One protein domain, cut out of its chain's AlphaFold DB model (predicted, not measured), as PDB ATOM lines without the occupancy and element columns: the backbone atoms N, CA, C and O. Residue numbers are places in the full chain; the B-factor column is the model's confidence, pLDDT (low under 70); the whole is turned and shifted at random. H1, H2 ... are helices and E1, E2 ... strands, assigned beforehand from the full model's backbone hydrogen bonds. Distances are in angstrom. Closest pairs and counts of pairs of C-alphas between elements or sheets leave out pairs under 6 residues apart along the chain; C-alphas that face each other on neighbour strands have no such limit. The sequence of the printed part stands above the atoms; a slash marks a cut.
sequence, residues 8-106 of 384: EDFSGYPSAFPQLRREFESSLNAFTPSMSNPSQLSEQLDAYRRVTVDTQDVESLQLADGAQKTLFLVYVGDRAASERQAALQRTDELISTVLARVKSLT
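What this domain is: This is residues 8 to 106 of the 384 residues of the protein "V-type proton ATPase subunit S1" of Amphibalanus amphitrite (UniProt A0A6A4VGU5). The picture is a loose frame with one long helix, H4, as its bar: H2 meets the middle of H4, residues 92 to 96, with its beginning near Gln 19 and slants away from it at a steep tilt, and little H1 is near H4 without touching it. To one side lies a small ribbon of two parallel strands, E1 and E2, while residues 24 to 44, the end of H2 and most of H3 with the chain between them, stick out as a wide loop. The printed part has 99 residues, in the order H1, H2, H3, E1, E2, H4, and is mostly helix. It is only just loose, close to compact, with a radius of gyration of the C-alphas of 15.5 A and spans of 43 by 34 by 27 A.

How they stand to each other: H1, residues 8 to 12, and H4, residues 84 to 105, are near each other, with 5 pairs of C-alphas within 10 A. H2, residues 18 to 26, touches H4 at residues 92 to 96 alone; the closest C-alphas are those of Gln 19 and Ser 96, 6.3 A apart. Their lines stand at a steep tilt of 48 degrees, the same way. H3, residues 39 to 45, touches no helix. E1, residues 49 to 53, and E2, residues 70 to 74, are parallel neighbours at 23 degrees, with N 51 and O 71 within hydrogen-bond range at 2.9 A. E1 and H4 are apart. In H1, H3 and H4 every O i to N i+4 pair is within hydrogen-bond range; in H2, 4 of 5 are.

Where its parts are: H1 begins at C-alpha 8, (-46.666, -43.855, 52.264). H2 is 12.5 A long, E1 12.8 A and E2 12.6 A. H4 runs 32.2 A to C-alpha 105, (-40.144, -13.052, 46.634).

The domain as a whole: The C-alphas farthest apart, those of Gly 66 and Ser 82, are 45.1 A apart. The printed part has no cut. The links H2 to H3 and E1 to E2 are long. Mean pLDDT of the printed part is 72.2, and 45 residues are under 70, among them 30 to 47 and 53 to 68.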
ATOM      1  N   GLU A   8     -47.517 -42.745  51.851       63.19
ATOM      2  CA  GLU A   8     -46.666 -43.855  52.264       63.19
ATOM      3  C   GLU A   8     -45.197 -43.635  51.884       63.19
ATOM      4  O   GLU A   8     -44.333 -44.131  52.601       63.19
ATOM      5  N   ASP A   9     -44.882 -42.852  50.847       71.38
ATOM      6  CA  ASP A   9     -43.512 -42.566  50.407       71.38
ATOM      7  C   ASP A   9     -42.719 -41.846  51.500       71.38
ATOM      8  O   ASP A   9     -41.525 -42.099  51.659       71.38
ATOM      9  N   PHE A  10     -43.381 -40.995  52.295       69.25
ATOM     10  CA  PHE A  10     -42.756 -40.326  53.439       69.25
ATOM     11  C   PHE A  10     -42.318 -41.324  54.516       69.25
ATOM     12  O   PHE A  10     -41.285 -41.130  55.154       69.25
ATOM     13  N   SER A  11     -43.089 -42.398  54.709       64.19
ATOM     14  CA  SER A  11     -42.777 -43.457  55.674       64.19
ATOM     15  C   SER A  11     -41.847 -44.537  55.108       64.19
ATOM     16  O   SER A  11     -40.999 -45.060  55.827       64.19
ATOM     17  N   GLY A  12     -41.979 -44.857  53.818       68.88
ATOM     18  CA  GLY A  12     -41.252 -45.927  53.139       68.88
ATOM     19  C   GLY A  12     -39.863 -45.519  52.654       68.88
ATOM     20  O   GLY A  12     -38.992 -46.376  52.531       68.88
ATOM     21  N   TYR A  13     -39.629 -44.221  52.424       76.38
ATOM     22  CA  TYR A  13     -38.355 -43.686  51.936       76.38
ATOM     23  C   TYR A  13     -37.905 -42.460  52.755       76.38
ATOM     24  O   TYR A  13     -37.827 -41.346  52.233       76.38
ATOM     25  N   PRO A  14     -37.552 -42.633  54.043       69.19
ATOM     26  CA  PRO A  14     -37.241 -41.519  54.947       69.19
ATOM     27  C   PRO A  14     -36.019 -40.685  54.521       69.19
ATOM     28  O   PRO A  14     -35.878 -39.536  54.936       69.19
ATOM     29  N   SER A  15     -35.128 -41.248  53.699       79.62
ATOM     30  CA  SER A  15     -33.941 -40.582  53.145       79.62
ATOM     31  C   SER A  15     -34.189 -39.874  51.808       79.62
ATOM     32  O   SER A  15     -33.277 -39.234  51.285       79.62
ATOM     33  N   ALA A  16     -35.391 -39.982  51.234       83.00
ATOM     34  CA  ALA A  16     -35.694 -39.414  49.923       83.00
ATOM     35  C   ALA A  16     -36.071 -37.924  49.954       83.00
ATOM     36  O   ALA A  16     -36.002 -37.282  48.912       83.00
ATOM     37  N   PHE A  17     -36.414 -37.373  51.127       84.19
ATOM     38  CA  PHE A  17     -36.875 -35.984  51.293       84.19
ATOM     39  C   PHE A  17     -36.002 -35.138  52.245       84.19
ATOM     40  O   PHE A  17     -36.511 -34.565  53.214       84.19
ATOM     41  N   PRO A  18     -34.671 -35.081  52.061       84.31
ATOM     42  CA  PRO A  18     -33.782 -34.381  52.986       84.31
ATOM     43  C   PRO A  18     -33.975 -32.856  53.015       84.31
ATOM     44  O   PRO A  18     -33.643 -32.239  54.029       84.31
ATOM     45  N   GLN A  19     -34.441 -32.224  51.933       84.62
ATOM     46  CA  GLN A  19     -34.692 -30.777  51.884       84.62
ATOM     47  C   GLN A  19     -36.034 -30.449  52.529       84.62
ATOM     48  O   GLN A  19     -36.091 -29.648  53.461       84.62
ATOM     49  N   LEU A  20     -37.104 -31.120  52.099       82.94
ATOM     50  CA  LEU A  20     -38.441 -30.894  52.630       82.94
ATOM     51  C   LEU A  20     -38.522 -31.199  54.132       82.94
ATOM     52  O   LEU A  20     -39.158 -30.459  54.878       82.94
ATOM     53  N   ARG A  21     -37.813 -32.231  54.609       82.31
ATOM     54  CA  ARG A  21     -37.705 -32.523  56.044       82.31
ATOM     55  C   ARG A  21     -37.074 -31.374  56.832       82.31
ATOM     56  O   ARG A  21     -37.598 -31.010  57.880       82.31
ATOM     57  N   ARG A  22     -35.995 -30.771  56.323       83.50
ATOM     58  CA  ARG A  22     -35.359 -29.603  56.960       83.50
ATOM     59  C   ARG A  22     -36.299 -28.400  57.014       83.50
ATOM     60  O   ARG A  22     -36.315 -27.678  58.008       83.50
ATOM     61  N   GLU A  23     -37.106 -28.193  55.979       80.31
ATOM     62  CA  GLU A  23     -38.122 -27.134  55.961       80.31
ATOM     63  C   GLU A  23     -39.245 -27.403  56.976       80.31
ATOM     64  O   GLU A  23     -39.655 -26.490  57.690       80.31
ATOM     65  N   PHE A  24     -39.696 -28.653  57.121       77.44
ATOM     66  CA  PHE A  24     -40.680 -29.033  58.142       77.44
ATOM     67  C   PHE A  24     -40.149 -28.909  59.573       77.44
ATOM     68  O   PHE A  24     -40.893 -28.503  60.455       77.44
ATOM     69  N   GLU A  25     -38.881 -29.251  59.817       81.38
ATOM     70  CA  GLU A  25     -38.259 -29.149  61.146       81.38
ATOM     71  C   GLU A  25     -37.968 -27.692  61.548       81.38
ATOM     72  O   GLU A  25     -37.940 -27.370  62.734       81.38
ATOM     73  N   SER A  26     -37.767 -26.799  60.574       80.44
ATOM     74  CA  SER A  26     -37.480 -25.375  60.809       80.44
ATOM     75  C   SER A  26     -38.716 -24.468  60.815       80.44
ATOM     76  O   SER A  26     -38.587 -23.272  61.089       80.44
ATOM     77  N   SER A  27     -39.912 -25.002  60.544       78.81
ATOM     78  CA  SER A  27     -41.160 -24.232  60.450       78.81
ATOM     79  C   SER A  27     -42.301 -24.845  61.266       78.81
ATOM     80  O   SER A  27     -42.275 -26.017  61.632       78.81
ATOM     81  N   LEU A  28     -43.324 -24.040  61.578       78.19
ATOM     82  CA  LEU A  28     -44.540 -24.547  62.214       78.19
ATOM     83  C   LEU A  28     -45.326 -25.374  61.191       78.19
ATOM     84  O   LEU A  28     -45.787 -24.840  60.180       78.19
ATOM     85  N   ASN A  29     -45.504 -26.659  61.468       74.00
ATOM     86  CA  ASN A  29     -46.198 -27.587  60.594       74.00
ATOM     87  C   ASN A  29     -47.485 -28.116  61.239       74.00
ATOM     88  O   ASN A  29     -47.576 -28.320  62.447       74.00
ATOM     89  N   ALA A  30     -48.505 -28.333  60.413       68.19
ATOM     90  CA  ALA A  30     -49.769 -28.920  60.828       68.19
ATOM     91  C   ALA A  30     -50.211 -29.934  59.775       68.19
ATOM     92  O   ALA A  30     -50.173 -29.655  58.576       68.19
ATOM     93  N   PHE A  31     -50.629 -31.112  60.227       62.91
ATOM     94  CA  PHE A  31     -51.229 -32.113  59.359       62.91
ATOM     95  C   PHE A  31     -52.743 -31.912  59.348       62.91
ATOM     96  O   PHE A  31     -53.375 -31.901  60.405       62.91
ATOM     97  N   THR A  32     -53.321 -31.742  58.161       59.50
ATOM     98  CA  THR A  32     -54.772 -31.614  57.998       59.50
ATOM     99  C   THR A  32     -55.348 -32.931  57.477       59.50
ATOM    100  O   THR A  32     -54.752 -33.549  56.591       59.50
ATOM    101  N   PRO A  33     -56.474 -33.414  58.034       55.00
ATOM    102  CA  PRO A  33     -57.137 -34.600  57.511       55.00
ATOM    103  C   PRO A  33     -57.719 -34.324  56.117       55.00
ATOM    104  O   PRO A  33     -58.005 -33.182  55.761       55.00
ATOM    105  N   SER A  34     -57.925 -35.389  55.339       56.34
ATOM    106  CA  SER A  34     -58.614 -35.307  54.046       56.34
ATOM    107  C   SER A  34     -60.004 -34.675  54.215       56.34
ATOM    108  O   SER A  34     -60.781 -35.077  55.082       56.34
ATOM    109  N   MET A  35     -60.300 -33.671  53.390       50.78
ATOM    110  CA  MET A  35     -61.576 -32.958  53.388       50.78
ATOM    111  C   MET A  35     -62.526 -33.621  52.389       50.78
ATOM    112  O   MET A  35     -62.175 -33.829  51.231       50.78
ATOM    113  N   SER A  36     -63.747 -33.923  52.831       45.66
ATOM    114  CA  SER A  36     -64.761 -34.616  52.022       45.66
ATOM    115  C   SER A  36     -65.466 -33.724  50.994       45.66
ATOM    116  O   SER A  36     -66.142 -34.247  50.115       45.66
ATOM    117  N   ASN A  37     -65.332 -32.396  51.090       44.41
ATOM    118  CA  ASN A  37     -66.008 -31.457  50.198       44.41
ATOM    119  C   ASN A  37     -65.100 -30.250  49.875       44.41
ATOM    120  O   ASN A  37     -65.121 -29.251  50.596       44.41
ATOM    121  N   PRO A  38     -64.251 -30.333  48.833       51.53
ATOM    122  CA  PRO A  38     -63.306 -29.266  48.488       51.53
ATOM    123  C   PRO A  38     -63.975 -28.006  47.901       51.53
ATOM    124  O   PRO A  38     -63.311 -26.984  47.762       51.53
ATOM    125  N   SER A  39     -65.275 -28.047  47.590       48.28
ATOM    126  CA  SER A  39     -66.034 -26.933  46.993       48.28
ATOM    127  C   SER A  39     -66.167 -25.711  47.912       48.28
ATOM    128  O   SER A  39     -66.090 -24.574  47.455       48.28
ATOM    129  N   GLN A  40     -66.264 -25.915  49.230       52.44
ATOM    130  CA  GLN A  40     -66.240 -24.798  50.187       52.44
ATOM    131  C   GLN A  40     -64.865 -24.122  50.255       52.44
ATOM    132  O   GLN A  40     -64.766 -22.930  50.534       52.44
ATOM    133  N   LEU A  41     -63.790 -24.870  49.976       57.62
ATOM    134  CA  LEU A  41     -62.444 -24.309  49.920       57.62
ATOM    135  C   LEU A  41     -62.245 -23.486  48.641       57.62
ATOM    136  O   LEU A  41     -61.566 -22.465  48.702       57.62
ATOM    137  N   SER A  42     -62.842 -23.869  47.504       57.59
ATOM    138  CA  SER A  42     -62.744 -23.057  46.281       57.59
ATOM    139  C   SER A  42     -63.353 -21.667  46.456       57.59
ATOM    140  O   SER A  42     -62.699 -20.695  46.095       57.59
ATOM    141  N   GLU A  43     -64.509 -21.556  47.113       58.47
ATOM    142  CA  GLU A  43     -65.177 -20.267  47.360       58.47
ATOM    143  C   GLU A  43     -64.346 -19.354  48.289       58.47
ATOM    144  O   GLU A  43     -64.265 -18.142  48.098       58.47
ATOM    145  N   GLN A  44     -63.632 -19.934  49.261       61.28
ATOM    146  CA  GLN A  44     -62.699 -19.191  50.122       61.28
ATOM    147  C   GLN A  44     -61.377 -18.826  49.424       61.28
ATOM    148  O   GLN A  44     -60.719 -17.851  49.805       61.28
ATOM    149  N   LEU A  45     -60.968 -19.602  48.416       67.00
ATOM    150  CA  LEU A  45     -59.749 -19.376  47.639       67.00
ATOM    151  C   LEU A  45     -59.946 -18.385  46.483       67.00
ATOM    152  O   LEU A  45     -58.944 -17.886  45.973       67.00
ATOM    153  N   ASP A  46     -61.180 -18.034  46.116       66.38
ATOM    154  CA  ASP A  46     -61.471 -17.011  45.097       66.38
ATOM    155  C   ASP A  46     -61.006 -15.605  45.510       66.38
ATOM    156  O   ASP A  46     -60.714 -14.757  44.667       66.38
ATOM    157  N   ALA A  47     -60.827 -15.367  46.815       69.31
ATOM    158  CA  ALA A  47     -60.200 -14.151  47.334       69.31
ATOM    159  C   ALA A  47     -58.688 -14.050  47.025       69.31
ATOM    160  O   ALA A  47     -58.078 -13.005  47.270       69.31
ATOM    161  N   TYR A  48     -58.064 -15.124  46.528       73.31
ATOM    162  CA  TYR A  48     -56.648 -15.176  46.175       73.31
ATOM    163  C   TYR A  48     -56.478 -15.166  44.659       73.31
ATOM    164  O   TYR A  48     -57.090 -15.952  43.935       73.31
ATOM    165  N   ARG A  49     -55.546 -14.351  44.154       74.69
ATOM    166  CA  ARG A  49     -55.156 -14.452  42.744       74.69
ATOM    167  C   ARG A  49     -54.391 -15.758  42.532       74.69
ATOM    168  O   ARG A  49     -53.288 -15.921  43.058       74.69
ATOM    169  N   ARG A  50     -54.982 -16.677  41.769       74.25
ATOM    170  CA  ARG A  50     -54.393 -17.978  41.437       74.25
ATOM    171  C   ARG A  50     -53.347 -17.820  40.336       74.25
ATOM    172  O   ARG A  50     -53.650 -17.313  39.260       74.25
ATOM    173  N   VAL A  51     -52.130 -18.284  40.598       72.69
ATOM    174  CA  VAL A  51     -51.057 -18.405  39.605       72.69
ATOM    175  C   VAL A  51     -50.680 -19.874  39.521       72.69
ATOM    176  O   VAL A  51     -50.178 -20.454  40.484       72.69
ATOM    177  N   THR A  52     -50.963 -20.491  38.379       71.12
ATOM    178  CA  THR A  52     -50.562 -21.867  38.101       71.12
ATOM    179  C   THR A  52     -49.165 -21.872  37.504       71.12
ATOM    180  O   THR A  52     -48.922 -21.185  36.517       71.12
ATOM    181  N   VAL A  53     -48.262 -22.647  38.098       68.31
ATOM    182  CA  VAL A  53     -46.865 -22.740  37.664       68.31
ATOM    183  C   VAL A  53     -46.581 -24.170  37.238       68.31
ATOM    184  O   VAL A  53     -46.756 -25.107  38.026       68.31
ATOM    185  N   ASP A  54     -46.149 -24.326  35.990       65.56
ATOM    186  CA  ASP A  54     -45.588 -25.583  35.516       65.56
ATOM    187  C   ASP A  54     -44.122 -25.686  35.957       65.56
ATOM    188  O   ASP A  54     -43.376 -24.710  36.028       65.56
ATOM    189  N   THR A  55     -43.707 -26.903  36.268       61.22
ATOM    190  CA  THR A  55     -42.400 -27.273  36.820       61.22
ATOM    191  C   THR A  55     -41.196 -26.932  35.948       61.22
ATOM    192  O   THR A  55     -40.067 -27.080  36.414       61.22
ATOM    193  N   GLN A  56     -41.415 -26.516  34.701       63.50
ATOM    194  CA  GLN A  56     -40.363 -26.122  33.762       63.50
ATOM    195  C   GLN A  56     -40.014 -24.627  33.855       63.50
ATOM    196  O   GLN A  56     -38.889 -24.262  33.538       63.50
ATOM    197  N   ASP A  57     -40.910 -23.798  34.407       63.09
ATOM    198  CA  ASP A  57     -40.794 -22.334  34.404       63.09
ATOM    199  C   ASP A  57     -40.814 -21.742  35.823       63.09
ATOM    200  O   ASP A  57     -41.504 -20.761  36.107       63.09
ATOM    201  N   VAL A  58     -40.044 -22.315  36.755       66.62
ATOM    202  CA  VAL A  58     -39.957 -21.818  38.147       66.62
ATOM    203  C   VAL A  58     -39.457 -20.362  38.202       66.62
ATOM    204  O   VAL A  58     -39.803 -19.605  39.106       66.62
ATOM    205  N   GLU A  59     -38.695 -19.911  37.207       65.81
ATOM    206  CA  GLU A  59     -38.198 -18.530  37.129       65.81
ATOM    207  C   GLU A  59     -39.298 -17.497  36.819       65.81
ATOM    208  O   GLU A  59     -39.162 -16.327  37.193       65.81
ATOM    209  N   SER A  60     -40.419 -17.933  36.229       64.25
ATOM    210  CA  SER A  60     -41.579 -17.089  35.898       64.25
ATOM    211  C   SER A  60     -42.449 -16.718  37.108       64.25
ATOM    212  O   SER A  60     -43.357 -15.895  36.991       64.25
ATOM    213  N   LEU A  61     -42.158 -17.280  38.290       68.25
ATOM    214  CA  LEU A  61     -42.802 -16.914  39.550       68.25
ATOM    215  C   LEU A  61     -42.561 -15.428  39.849       68.25
ATOM    216  O   LEU A  61     -41.453 -15.022  40.211       68.25
ATOM    217  N   GLN A  62     -43.618 -14.629  39.718       68.81
ATOM    218  CA  GLN A  62     -43.650 -13.212  40.065       68.81
ATOM    219  C   GLN A  62     -44.841 -12.935  40.987       68.81
ATOM    220  O   GLN A  62     -45.921 -13.509  40.834       68.81
ATOM    221  N   LEU A  63     -44.639 -12.053  41.965       67.75
ATOM    222  CA  LEU A  63     -45.735 -11.492  42.750       67.75
ATOM    223  C   LEU A  63     -46.450 -10.453  41.884       67.75
ATOM    224  O   LEU A  63     -45.802  -9.601  41.285       67.75
ATOM    225  N   ALA A  64     -47.776 -10.530  41.801       59.75
ATOM    226  CA  ALA A  64     -48.551  -9.514  41.101       59.75
ATOM    227  C   ALA A  64     -48.447  -8.170  41.838       59.75
ATOM    228  O   ALA A  64     -48.720  -8.109  43.041       59.75
ATOM    229  N   ASP A  65     -48.110  -7.103  41.112       56.72
ATOM    230  CA  ASP A  65     -48.095  -5.748  41.657       56.72
ATOM    231  C   ASP A  65     -49.472  -5.398  42.245       56.72
ATOM    232  O   ASP A  65     -50.498  -5.446  41.564       56.72
ATOM    233  N   GLY A  66     -49.498  -5.087  43.544       56.56
ATOM    234  CA  GLY A  66     -50.691  -4.611  44.251       56.56
ATOM    235  C   GLY A  66     -51.638  -5.669  44.839       56.56
ATOM    236  O   GLY A  66     -52.644  -5.284  45.432       56.56
ATOM    237  N   ALA A  67     -51.358  -6.976  44.748       53.72
ATOM    238  CA  ALA A  67     -52.199  -8.004  45.381       53.72
ATOM    239  C   ALA A  67     -51.799  -8.264  46.850       53.72
ATOM    240  O   ALA A  67     -50.648  -8.586  47.136       53.72
ATOM    241  N   GLN A  68     -52.751  -8.193  47.795       61.31
ATOM    242  CA  GLN A  68     -52.486  -8.500  49.216       61.31
ATOM    243  C   GLN A  68     -52.380 -10.009  49.517       61.31
ATOM    244  O   GLN A  68     -51.852 -10.377  50.567       61.31
ATOM    245  N   LYS A  69     -52.881 -10.890  48.635       72.50
ATOM    246  CA  LYS A  69     -52.901 -12.352  48.823       72.50
ATOM    247  C   LYS A  69     -52.822 -13.091  47.474       72.50
ATOM    248  O   LYS A  69     -53.716 -12.960  46.641       72.50
ATOM    249  N   THR A  70     -51.771 -13.890  47.274       77.06
ATOM    250  CA  THR A  70     -51.512 -14.654  46.034       77.06
ATOM    251  C   THR A  70     -51.455 -16.146  46.351       77.06
ATOM    252  O   THR A  70     -50.806 -16.536  47.320       77.06
ATOM    253  N   LEU A  71     -52.122 -16.976  45.545       81.56
ATOM    254  CA  LEU A  71     -52.098 -18.436  45.659       81.56
ATOM    255  C   LEU A  71     -51.273 -19.022  44.510       81.56
ATOM    256  O   LEU A  71     -51.690 -18.963  43.353       81.56
ATOM    257  N   PHE A  72     -50.129 -19.621  44.833       80.69
ATOM    258  CA  PHE A  72     -49.323 -20.365  43.867       80.69
ATOM    259  C   PHE A  72     -49.760 -21.829  43.845       80.69
ATOM    260  O   PHE A  72     -49.647 -22.528  44.851       80.69
ATOM    261  N   LEU A  73     -50.244 -22.295  42.696       79.88
ATOM    262  CA  LEU A  73     -50.575 -23.698  42.467       79.88
ATOM    263  C   LEU A  73     -49.472 -24.330  41.620       79.88
ATOM    264  O   LEU A  73     -49.398 -24.095  40.412       79.88
ATOM    265  N   VAL A  74     -48.606 -25.108  42.267       79.94
ATOM    266  CA  VAL A  74     -47.447 -25.743  41.631       79.94
ATOM    267  C   VAL A  74     -47.736 -27.223  41.428       79.94
ATOM    268  O   VAL A  74     -47.897 -27.973  42.391       79.94
ATOM    269  N   TYR A  75     -47.801 -27.647  40.170       76.25
ATOM    270  CA  TYR A  75     -48.074 -29.040  39.831       76.25
ATOM    271  C   TYR A  75     -46.789 -29.852  39.818       76.25
ATOM    272  O   TYR A  75     -46.060 -29.851  38.836       76.25
ATOM    273  N   VAL A  76     -46.518 -30.582  40.894       74.50
ATOM    274  CA  VAL A  76     -45.351 -31.464  40.977       74.50
ATOM    275  C   VAL A  76     -45.597 -32.707  40.108       74.50
ATOM    276  O   VAL A  76     -46.232 -33.667  40.538       74.50
ATOM    277  N   GLY A  77     -45.167 -32.652  38.844       65.00
ATOM    278  CA  GLY A  77     -45.299 -33.749  37.881       65.00
ATOM    279  C   GLY A  77     -44.460 -34.985  38.232       65.00
ATOM    280  O   GLY A  77     -43.521 -34.913  39.024       65.00
ATOM    281  N   ASP A  78     -44.786 -36.121  37.609       62.22
ATOM    282  CA  ASP A  78     -44.057 -37.384  37.779       62.22
ATOM    283  C   ASP A  78     -42.621 -37.268  37.235       62.22
ATOM    284  O   ASP A  78     -42.394 -36.971  36.059       62.22
ATOM    285  N   ARG A  79     -41.632 -37.497  38.107       65.06
ATOM    286  CA  ARG A  79     -40.203 -37.503  37.770       65.06
ATOM    287  C   ARG A  79     -39.699 -38.938  37.708       65.06
ATOM    288  O   ARG A  79     -38.909 -39.363  38.547       65.06
ATOM    289  N   ALA A  80     -40.147 -39.667  36.689       61.72
ATOM    290  CA  ALA A  80     -39.778 -41.060  36.468       61.72
ATOM    291  C   ALA A  80     -38.253 -41.283  36.571       61.72
ATOM    292  O   ALA A  80     -37.440 -40.598  35.941       61.72
ATOM    293  N   ALA A  81     -37.867 -42.267  37.376       67.94
ATOM    294  CA  ALA A  81     -36.509 -42.778  37.504       67.94
ATOM    295  C   ALA A  81     -36.568 -44.310  37.570       67.94
ATOM    296  O   ALA A  81     -37.626 -44.880  37.843       67.94
ATOM    297  N   SER A  82     -35.442 -44.980  37.316       68.69
ATOM    298  CA  SER A  82     -35.340 -46.443  37.422       68.69
ATOM    299  C   SER A  82     -35.646 -46.946  38.835       68.69
ATOM    300  O   SER A  82     -36.235 -48.010  38.999       68.69
ATOM    301  N   GLU A  83     -35.288 -46.156  39.849       78.31
ATOM    302  CA  GLU A  83     -35.558 -46.435  41.255       78.31
ATOM    303  C   GLU A  83     -36.534 -45.414  41.839       78.31
ATOM    304  O   GLU A  83     -36.394 -44.203  41.640       78.31
ATOM    305  N   ARG A  84     -37.505 -45.901  42.622       78.69
ATOM    306  CA  ARG A  84     -38.521 -45.066  43.278       78.69
ATOM    307  C   ARG A  84     -37.887 -43.977  44.144       78.69
ATOM    308  O   ARG A  84     -38.279 -42.822  44.041       78.69
ATOM    309  N   GLN A  85     -36.865 -44.325  44.923       82.81
ATOM    310  CA  GLN A  85     -36.143 -43.382  45.776       82.81
ATOM    311  C   GLN A  85     -35.507 -42.233  44.976       82.81
ATOM    312  O   GLN A  85     -35.603 -41.081  45.389       82.81
ATOM    313  N   ALA A  86     -34.929 -42.513  43.805       83.00
ATOM    314  CA  ALA A  86     -34.344 -41.485  42.943       83.00
ATOM    315  C   ALA A  86     -35.411 -40.546  42.343       83.00
ATOM    316  O   ALA A  86     -35.179 -39.346  42.207       83.00
ATOM    317  N   ALA A  87     -36.602 -41.065  42.023       82.69
ATOM    318  CA  ALA A  87     -37.732 -40.244  41.576       82.69
ATOM    319  C   ALA A  87     -38.218 -39.287  42.682       82.69
ATOM    320  O   ALA A  87     -38.509 -38.116  42.429       82.69
ATOM    321  N   LEU A  88     -38.257 -39.777  43.924       84.75
ATOM    322  CA  LEU A  88     -38.625 -38.987  45.098       84.75
ATOM    323  C   LEU A  88     -37.583 -37.902  45.411       84.75
ATOM    324  O   LEU A  88     -37.957 -36.760  45.654       84.75
ATOM    325  N   GLN A  89     -36.287 -38.208  45.291       87.31
ATOM    326  CA  GLN A  89     -35.211 -37.223  45.469       87.31
ATOM    327  C   GLN A  89     -35.289 -36.078  44.451       87.31
ATOM    328  O   GLN A  89     -35.217 -34.912  44.827       87.31
ATOM    329  N   ARG A  90     -35.536 -36.382  43.170       85.44
ATOM    330  CA  ARG A  90     -35.761 -35.348  42.137       85.44
ATOM    331  C   ARG A  90     -36.981 -34.477  42.436       85.44
ATOM    332  O   ARG A  90     -37.027 -33.306  42.066       85.44
ATOM    333  N   THR A  91     -37.986 -35.062  43.079       85.19
ATOM    334  CA  THR A  91     -39.185 -34.340  43.504       85.19
ATOM    335  C   THR A  91     -38.867 -33.380  44.656       85.19
ATOM    336  O   THR A  91     -39.284 -32.223  44.618       85.19
ATOM    337  N   ASP A  92     -38.072 -33.820  45.632       87.19
ATOM    338  CA  ASP A  92     -37.584 -32.997  46.748       87.19
ATOM    339  C   ASP A  92     -36.714 -31.817  46.271       87.19
ATOM    340  O   ASP A  92     -36.895 -30.683  46.718       87.19
ATOM    341  N   GLU A  93     -35.827 -32.043  45.295       87.44
ATOM    342  CA  GLU A  93     -35.009 -30.991  44.666       87.44
ATOM    343  C   GLU A  93     -35.864 -29.904  43.999       87.44
ATOM    344  O   GLU A  93     -35.588 -28.703  44.123       87.44
ATOM    345  N   LEU A  94     -36.941 -30.307  43.324       85.19
ATOM    346  CA  LEU A  94     -37.864 -29.370  42.700       85.19
ATOM    347  C   LEU A  94     -38.616 -28.542  43.743       85.19
ATOM    348  O   LEU A  94     -38.688 -27.318  43.620       85.19
ATOM    349  N   ILE A  95     -39.141 -29.192  44.785       85.00
ATOM    350  CA  ILE A  95     -39.824 -28.508  45.889       85.00
ATOM    351  C   ILE A  95     -38.873 -27.494  46.537       85.00
ATOM    352  O   ILE A  95     -39.258 -26.346  46.760       85.00
ATOM    353  N   SER A  96     -37.612 -27.875  46.754       86.75
ATOM    354  CA  SER A  96     -36.572 -26.981  47.268       86.75
ATOM    355  C   SER A  96     -36.344 -25.768  46.362       86.75
ATOM    356  O   SER A  96     -36.213 -24.649  46.857       86.75
ATOM    357  N   THR A  97     -36.311 -25.960  45.043       87.44
ATOM    358  CA  THR A  97     -36.105 -24.871  44.073       87.44
ATOM    359  C   THR A  97     -37.273 -23.882  44.093       87.44
ATOM    360  O   THR A  97     -37.072 -22.666  44.134       87.44
ATOM    361  N   VAL A  98     -38.503 -24.399  44.145       85.75
ATOM    362  CA  VAL A  98     -39.727 -23.592  44.246       85.75
ATOM    363  C   VAL A  98     -39.755 -22.807  45.557       85.75
ATOM    364  O   VAL A  98     -39.992 -21.600  45.546       85.75
ATOM    365  N   LEU A  99     -39.464 -23.457  46.686       85.62
ATOM    366  CA  LEU A  99     -39.430 -22.800  47.993       85.62
ATOM    367  C   LEU A  99     -38.346 -21.723  48.065       85.62
ATOM    368  O   LEU A  99     -38.611 -20.636  48.576       85.62
ATOM    369  N   ALA A 100     -37.154 -21.971  47.513       86.50
ATOM    370  CA  ALA A 100     -36.092 -20.970  47.439       86.50
ATOM    371  C   ALA A 100     -36.533 -19.736  46.634       86.50
ATOM    372  O   ALA A 100     -36.310 -18.598  47.060       86.50
ATOM    373  N   ARG A 101     -37.235 -19.945  45.512       85.56
ATOM    374  CA  ARG A 101     -37.793 -18.846  44.718       85.56
ATOM    375  C   ARG A 101     -38.867 -18.077  45.485       85.56
ATOM    376  O   ARG A 101     -38.799 -16.852  45.528       85.56
ATOM    377  N   VAL A 102     -39.802 -18.756  46.150       85.00
ATOM    378  CA  VAL A 102     -40.845 -18.101  46.962       85.00
ATOM    379  C   VAL A 102     -40.230 -17.299  48.112       85.00
ATOM    380  O   VAL A 102     -40.622 -16.151  48.314       85.00
ATOM    381  N   LYS A 103     -39.208 -17.836  48.790       85.75
ATOM    382  CA  LYS A 103     -38.444 -17.120  49.830       85.75
ATOM    383  C   LYS A 103     -37.787 -15.842  49.304       85.75
ATOM    384  O   LYS A 103     -37.737 -14.851  50.024       85.75
ATOM    385  N   SER A 104     -37.307 -15.845  48.056       85.75
ATOM    386  CA  SER A 104     -36.732 -14.645  47.424       85.75
ATOM    387  C   SER A 104     -37.771 -13.561  47.115       85.75
ATOM    388  O   SER A 104     -37.423 -12.387  47.021       85.75
ATOM    389  N   LEU A 105     -39.042 -13.949  46.973       81.69
ATOM    390  CA  LEU A 105     -40.144 -13.052  46.634       81.69
ATOM    391  C   LEU A 105     -40.849 -12.516  47.889       81.69
ATOM    392  O   LEU A 105     -41.248 -11.355  47.924       81.69
ATOM    393  N   THR A 106     -41.012 -13.342  48.926       80.19
ATOM    394  CA  THR A 106     -41.688 -12.963  50.173       80.19
ATOM    395  C   THR A 106     -41.114 -13.685  51.393       80.19
ATOM    396  O   THR A 106     -40.873 -14.891  51.378       80.19
TER     397      THR A 106